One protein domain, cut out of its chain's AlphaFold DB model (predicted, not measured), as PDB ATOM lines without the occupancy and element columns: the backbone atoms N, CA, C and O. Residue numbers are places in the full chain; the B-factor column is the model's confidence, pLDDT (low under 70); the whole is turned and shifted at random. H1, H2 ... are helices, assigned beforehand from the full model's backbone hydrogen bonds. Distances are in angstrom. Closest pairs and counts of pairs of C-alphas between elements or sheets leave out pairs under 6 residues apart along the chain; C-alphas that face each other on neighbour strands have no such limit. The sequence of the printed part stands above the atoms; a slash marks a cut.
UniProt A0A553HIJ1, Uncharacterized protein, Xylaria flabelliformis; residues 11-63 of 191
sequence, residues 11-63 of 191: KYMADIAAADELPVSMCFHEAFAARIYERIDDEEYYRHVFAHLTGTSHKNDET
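This is residues 11 to 63 of the 191 residues of an uncharacterized protein of Xylaria flabelliformis (UniProt A0A553HIJ1). The longest helix, H3, lies side by side with H2 in a helical hairpin, and H1 packs on H2 away from H3. The three helices make a row with H2 in the middle, and residues 54 to 63 form a tail with no named element after H3. The printed part has 53 residues with three named helices, in the order H1, H2, H3, and no named strand; the class is all helix. It is compact, with a radius of gyration of the C-alphas of 10.4 A, and spans 28 by 23 by 16 A.

H3, residues 42 to 53, measures 17.3 A from first to last C-alpha and ends at C-alpha 53 (136.513, 110.780, 148.933). H2, residues 28 to 36, measures 12.2 A and begins at C-alpha 28 (128.535, 109.225, 140.990). H1, residues 11 to 18, measures 10.7 A and begins at C-alpha 11 (121.259, 111.088, 128.697).

H3 and H2 touch, and their closest C-alphas, those of Tyr 45 and Ala 31, are 5.7 A apart. They form a helical hairpin, with a shallow tilt of 3 degrees, opposite ways. H2 also touches H1, where the closest C-alphas, those of Ala 33 and Met 13, are 5.3 A apart. H1 and H2 run the same way at a steep tilt of 41 degrees. H1 and H3 are apart. In H1 and H2 every O i to N i+4 pair is within hydrogen-bond range; in H3, 6 of 8 are.

The two C-alphas farthest apart, those of Asp 20 and Thr 63, are 29.2 A apart. The printed part has no cut. The link from H2 to H3 is tight, that from H1 to H2 is short, and no link is long. The mean pLDDT of the printed part is 77.9; residue 24 and residues 54 to 63 are under 70.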
ATOM      1  N   LYS A  11     120.399 111.476 129.825       73.50
ATOM      2  CA  LYS A  11     121.259 111.088 128.697       73.50
ATOM      3  C   LYS A  11     122.440 110.203 129.132       73.50
ATOM      4  O   LYS A  11     122.687 109.190 128.497       73.50
ATOM      5  N   TYR A  12     123.073 110.518 130.266       70.25
ATOM      6  CA  TYR A  12     124.182 109.725 130.810       70.25
ATOM      7  C   TYR A  12     123.797 108.263 131.101       70.25
ATOM      8  O   TYR A  12     124.614 107.370 130.920       70.25
ATOM      9  N   MET A  13     122.549 107.989 131.505       76.44
ATOM     10  CA  MET A  13     122.078 106.621 131.739       76.44
ATOM     11  C   MET A  13     121.959 105.841 130.432       76.44
ATOM     12  O   MET A  13     122.303 104.665 130.389       76.44
ATOM     13  N   ALA A  14     121.473 106.491 129.371       74.44
ATOM     14  CA  ALA A  14     121.387 105.878 128.049       74.44
ATOM     15  C   ALA A  14     122.781 105.646 127.445       74.44
ATOM     16  O   ALA A  14     123.020 104.592 126.862       74.44
ATOM     17  N   ASP A  15     123.696 106.600 127.636       77.50
ATOM     18  CA  ASP A  15     125.075 106.508 127.158       77.50
ATOM     19  C   ASP A  15     125.826 105.349 127.854       77.50
ATOM     20  O   ASP A  15     126.477 104.558 127.179       77.50
ATOM     21  N   ILE A  16     125.668 105.175 129.175       80.75
ATOM     22  CA  ILE A  16     126.265 104.055 129.931       80.75
ATOM     23  C   ILE A  16     125.672 102.700 129.528       80.75
ATOM     24  O   ILE A  16     126.408 101.724 129.394       80.75
ATOM     25  N   ALA A  17     124.356 102.629 129.302       71.38
ATOM     26  CA  ALA A  17     123.706 101.398 128.851       71.38
ATOM     27  C   ALA A  17     124.178 100.953 127.454       71.38
ATOM     28  O   ALA A  17     124.180  99.759 127.159       71.38
ATOM     29  N   ALA A  18     124.559 101.904 126.596       76.38
ATOM     30  CA  ALA A  18     124.991 101.655 125.222       76.38
ATOM     31  C   ALA A  18     126.518 101.543 125.053       76.38
ATOM     32  O   ALA A  18     126.980 101.298 123.940       76.38
ATOM     33  N   ALA A  19     127.303 101.759 126.112       77.12
ATOM     34  CA  ALA A  19     128.758 101.744 126.034       77.12
ATOM     35  C   ALA A  19     129.301 100.312 125.895       77.12
ATOM     36  O   ALA A  19     128.910  99.426 126.652       77.12
ATOM     37  N   ASP A  20     130.250 100.096 124.980       74.69
ATOM     38  CA  ASP A  20     130.959  98.814 124.852       74.69
ATOM     39  C   ASP A  20     131.960  98.623 126.005       74.69
ATOM     40  O   ASP A  20     131.969  97.579 126.658       74.69
ATOM     41  N   GLU A  21     132.709  99.675 126.345       78.50
ATOM     42  CA  GLU A  21     133.664  99.728 127.458       78.50
ATOM     43  C   GLU A  21     133.311 100.866 128.424       78.50
ATOM     44  O   GLU A  21     132.886 101.945 128.002       78.50
ATOM     45  N   LEU A  22     133.486 100.634 129.730       76.31
ATOM     46  CA  LEU A  22     133.253 101.642 130.765       76.31
ATOM     47  C   LEU A  22     134.554 102.349 131.174       76.31
ATOM     48  O   LEU A  22     135.628 101.745 131.134       76.31
ATOM     49  N   PRO A  23     134.490 103.630 131.580       71.81
ATOM     50  CA  PRO A  23     135.673 104.351 132.018       71.81
ATOM     51  C   PRO A  23     136.175 103.843 133.375       71.81
ATOM     52  O   PRO A  23     135.401 103.580 134.288       71.81
ATOM     53  N   VAL A  24     137.504 103.820 133.532       69.81
ATOM     54  CA  VAL A  24     138.221 103.369 134.747       69.81
ATOM     55  C   VAL A  24     137.840 104.172 136.004       69.81
ATOM     56  O   VAL A  24     138.053 103.726 137.128       69.81
ATOM     57  N   SER A  25     137.282 105.372 135.836       75.19
ATOM     58  CA  SER A  25     136.754 106.185 136.928       75.19
ATOM     59  C   SER A  25     135.523 106.960 136.464       75.19
ATOM     60  O   SER A  25     135.630 107.801 135.568       75.19
ATOM     61  N   MET A  26     134.374 106.681 137.076       82.94
ATOM     62  CA  MET A  26     133.072 107.282 136.776       82.94
ATOM     63  C   MET A  26     132.669 108.338 137.809       82.94
ATOM     64  O   MET A  26     133.036 108.246 138.987       82.94
ATOM     65  N   CYS A  27     131.871 109.317 137.376       84.44
ATOM     66  CA  CYS A  27     131.163 110.194 138.307       84.44
ATOM     67  C   CYS A  27     130.076 109.414 139.080       84.44
ATOM     68  O   CYS A  27     129.702 108.311 138.665       84.44
ATOM     69  N   PHE A  28     129.535 109.950 140.180       82.12
ATOM     70  CA  PHE A  28     128.535 109.225 140.990       82.12
ATOM     71  C   PHE A  28     127.327 108.766 140.165       82.12
ATOM     72  O   PHE A  28     126.894 107.621 140.268       82.12
ATOM     73  N   HIS A  29     126.813 109.648 139.305       82.62
ATOM     74  CA  HIS A  29     125.654 109.361 138.455       82.62
ATOM     75  C   HIS A  29     125.948 108.302 137.387       82.62
ATOM     76  O   HIS A  29     125.091 107.470 137.094       82.62
ATOM     77  N   GLU A  30     127.154 108.308 136.818       86.50
ATOM     78  CA  GLU A  30     127.596 107.300 135.846       86.50
ATOM     79  C   GLU A  30     127.792 105.938 136.511       86.50
ATOM     80  O   GLU A  30     127.293 104.942 135.994       86.50
ATOM     81  N   ALA A  31     128.439 105.895 137.681       87.62
ATOM     82  CA  ALA A  31     128.633 104.662 138.437       87.62
ATOM     83  C   ALA A  31     127.285 104.070 138.876       87.62
ATOM     84  O   ALA A  31     127.047 102.874 138.714       87.62
ATOM     85  N   PHE A  32     126.366 104.906 139.367       87.44
ATOM     86  CA  PHE A  32     125.017 104.468 139.716       87.44
ATOM     87  C   PHE A  32     124.258 103.929 138.498       87.44
ATOM     88  O   PHE A  32     123.635 102.872 138.574       87.44
ATOM     89  N   ALA A  33     124.342 104.610 137.351       85.44
ATOM     90  CA  ALA A  33     123.748 104.119 136.114       85.44
ATOM     91  C   ALA A  33     124.339 102.766 135.696       85.44
ATOM     92  O   ALA A  33     123.587 101.844 135.392       85.44
ATOM     93  N   ALA A  34     125.666 102.631 135.722       87.38
ATOM     94  CA  ALA A  34     126.357 101.400 135.358       87.38
ATOM     95  C   ALA A  34     125.934 100.235 136.259       87.38
ATOM     96  O   ALA A  34     125.668  99.146 135.756       87.38
ATOM     97  N   ARG A  35     125.777 100.488 137.564       87.81
ATOM     98  CA  ARG A  35     125.258  99.511 138.526       87.81
ATOM     99  C   ARG A  35     123.820  99.096 138.205       87.81
ATOM    100  O   ARG A  35     123.524  97.910 138.156       87.81
ATOM    101  N   ILE A  36     122.924 100.055 137.952       86.94
ATOM    102  CA  ILE A  36     121.507  99.781 137.636       86.94
ATOM    103  C   ILE A  36     121.347  98.956 136.352       86.94
ATOM    104  O   ILE A  36     120.409  98.171 136.245       86.94
ATOM    105  N   TYR A  37     122.251  99.127 135.387       88.12
ATOM    106  CA  TYR A  37     122.282  98.333 134.157       88.12
ATOM    107  C   TYR A  37     123.150  97.073 134.259       88.12
ATOM    108  O   TYR A  37     123.435  96.470 133.226       88.12
ATOM    109  N   GLU A  38     123.575  96.685 135.468       87.06
ATOM    110  CA  GLU A  38     124.386  95.484 135.730       87.06
ATOM    111  C   GLU A  38     125.685  95.439 134.900       87.06
ATOM    112  O   GLU A  38     126.212  94.378 134.572       87.06
ATOM    113  N   ARG A  39     126.205  96.616 134.527       89.06
ATOM    114  CA  ARG A  39     127.461  96.767 133.781       89.06
ATOM    115  C   ARG A  39     128.684  96.713 134.695       89.06
ATOM    116  O   ARG A  39     129.767  96.400 134.215       89.06
ATOM    117  N   ILE A  40     128.493  97.043 135.969       88.56
ATOM    118  CA  ILE A  40     129.464  96.888 137.055       88.56
ATOM    119  C   ILE A  40     128.765  96.208 138.227       88.56
ATOM    120  O   ILE A  40     127.549  96.357 138.395       88.56
ATOM    121  N   ASP A  41     129.527  95.475 139.031       86.44
ATOM    122  CA  ASP A  41     129.016  94.904 140.272       86.44
ATOM    123  C   ASP A  41     128.990  95.943 141.407       86.44
ATOM    124  O   ASP A  41     129.390  97.104 141.251       86.44
ATOM    125  N   ASP A  42     128.472  95.527 142.562       83.75
ATOM    126  CA  ASP A  42     128.395  96.392 143.733       83.75
ATOM    127  C   ASP A  42     129.794  96.861 144.174       83.75
ATOM    128  O   ASP A  42     129.970  98.044 144.455       83.75
ATOM    129  N   GLU A  43     130.803  95.981 144.178       83.38
ATOM    130  CA  GLU A  43     132.166  96.287 144.640       83.38
ATOM    131  C   GLU A  43     132.870  97.318 143.745       83.38
ATOM    132  O   GLU A  43     133.488  98.268 144.235       83.38
ATOM    133  N   GLU A  44     132.749  97.188 142.428       85.38
ATOM    134  CA  GLU A  44     133.269  98.160 141.471       85.38
ATOM    135  C   GLU A  44     132.541  99.503 141.589       85.38
ATOM    136  O   GLU A  44     133.183 100.559 141.633       85.38
ATOM    137  N   TYR A  45     131.219  99.486 141.759       86.88
ATOM    138  CA  TYR A  45     130.457 100.691 142.071       86.88
ATOM    139  C   TYR A  45     130.982 101.379 143.346       86.88
ATOM    140  O   TYR A  45     131.236 102.588 143.334       86.88
ATOM    141  N   TYR A  46     131.248 100.626 144.418       81.44
ATOM    142  CA  TYR A  46     131.813 101.166 145.659       81.44
ATOM    143  C   TYR A  46     133.169 101.832 145.466       81.44
ATOM    144  O   TYR A  46     133.426 102.880 146.066       81.44
ATOM    145  N   ARG A  47     134.032 101.265 144.620       82.62
ATOM    146  CA  ARG A  47     135.337 101.859 144.304       82.62
ATOM    147  C   ARG A  47     135.192 103.228 143.660       82.62
ATOM    148  O   ARG A  47     135.934 104.144 144.021       82.62
ATOM    149  N   HIS A  48     134.215 103.401 142.771       84.25
ATOM    150  CA  HIS A  48     133.922 104.710 142.192       84.25
ATOM    151  C   HIS A  48     133.451 105.700 143.256       84.25
ATOM    152  O   HIS A  48     134.005 106.794 143.345       84.25
ATOM    153  N   VAL A  49     132.518 105.306 144.132       81.94
ATOM    154  CA  VAL A  49     132.056 106.177 145.228       81.94
ATOM    155  C   VAL A  49     133.219 106.547 146.167       81.94
ATOM    156  O   VAL A  49     133.346 107.697 146.597       81.94
ATOM    157  N   PHE A  50     134.111 105.598 146.461       78.69
ATOM    158  CA  PHE A  50     135.289 105.805 147.303       78.69
ATOM    159  C   PHE A  50     136.319 106.748 146.669       78.69
ATOM    160  O   PHE A  50     136.878 107.598 147.367       78.69
ATOM    161  N   ALA A  51     136.563 106.650 145.359       78.06
ATOM    162  CA  ALA A  51     137.533 107.488 144.652       78.06
ATOM    163  C   ALA A  51     137.272 108.993 144.867       78.06
ATOM    164  O   ALA A  51     138.217 109.758 145.100       78.06
ATOM    165  N   HIS A  52     135.999 109.394 144.915       75.75
ATOM    166  CA  HIS A  52     135.573 110.770 145.197       75.75
ATOM    167  C   HIS A  52     135.964 111.270 146.591       75.75
ATOM    168  O   HIS A  52     136.306 112.441 146.758       75.75
ATOM    169  N   LEU A  53     136.005 110.399 147.607       70.88
ATOM    170  CA  LEU A  53     136.513 110.780 148.933       70.88
ATOM    171  C   LEU A  53     138.021 111.039 148.936       70.88
ATOM    172  O   LEU A  53     138.512 111.802 149.767       70.88
ATOM    173  N   THR A  54     138.752 110.411 148.014       67.38
ATOM    174  CA  THR A  54     140.217 110.505 147.923       67.38
ATOM    175  C   THR A  54     140.708 111.681 147.076       67.38
ATOM    176  O   THR A  54     141.916 111.860 146.920       67.38
ATOM    177  N   GLY A  55     139.784 112.507 146.569       63.47
ATOM    178  CA  GLY A  55     140.087 113.700 145.778       63.47
ATOM    179  C   GLY A  55     140.100 113.473 144.267       63.47
ATOM    180  O   GLY A  55     140.565 114.346 143.540       63.47
ATOM    181  N   THR A  56     139.600 112.332 143.777       68.00
ATOM    182  CA  THR A  56     139.219 112.242 142.360       68.00
ATOM    183  C   THR A  56     138.011 113.147 142.157       68.00
ATOM    184  O   THR A  56     137.002 112.958 142.822       68.00
ATOM    185  N   SER A  57     138.141 114.166 141.312       63.41
ATOM    186  CA  SER A  57     137.051 115.086 140.991       63.41
ATOM    187  C   SER A  57     136.672 114.932 139.527       63.41
ATOM    188  O   SER A  57     137.504 115.137 138.638       63.41
ATOM    189  N   HIS A  58     135.408 114.617 139.273       67.62
ATOM    190  CA  HIS A  58     134.798 114.749 137.956       67.62
ATOM    191  C   HIS A  58     133.984 116.033 137.930       67.62
ATOM    192  O   HIS A  58     133.358 116.383 138.924       67.62
ATOM    193  N   LYS A  59     133.913 116.688 136.769       64.94
ATOM    194  CA  LYS A  59     133.215 117.972 136.587       64.94
ATOM    195  C   LYS A  59     131.770 117.996 137.123       64.94
ATOM    196  O   LYS A  59     131.256 119.062 137.441       64.94
ATOM    197  N   ASN A  60     131.120 116.832 137.201       62.25
ATOM    198  CA  ASN A  60     129.732 116.677 137.641       62.25
ATOM    199  C   ASN A  60     129.571 116.294 139.128       62.25
ATOM    200  O   ASN A  60     128.437 116.178 139.576       62.25
ATOM    201  N   ASP A  61     130.666 116.125 139.881       64.56
ATOM    202  CA  ASP A  61     130.663 115.733 141.304       64.56
ATOM    203  C   ASP A  61     131.357 116.770 142.206       64.56
ATOM    204  O   ASP A  61     131.683 116.515 143.368       64.56
ATOM    205  N   GLU A  62     131.609 117.963 141.670       59.34
ATOM    206  CA  GLU A  62     132.399 119.004 142.332       59.34
ATOM    207  C   GLU A  62     131.599 119.814 143.357       59.34
ATOM    208  O   GLU A  62     132.196 120.457 144.227       59.34
ATOM    209  N   THR A  63     130.260 119.810 143.297       69.50
ATOM    210  CA  THR A  63     129.445 120.684 144.149       69.50
ATOM    211  C   THR A  63     128.662 119.936 145.224       69.50
ATOM    212  O   THR A  63     128.210 118.804 145.061       69.50
TER     213      THR A  63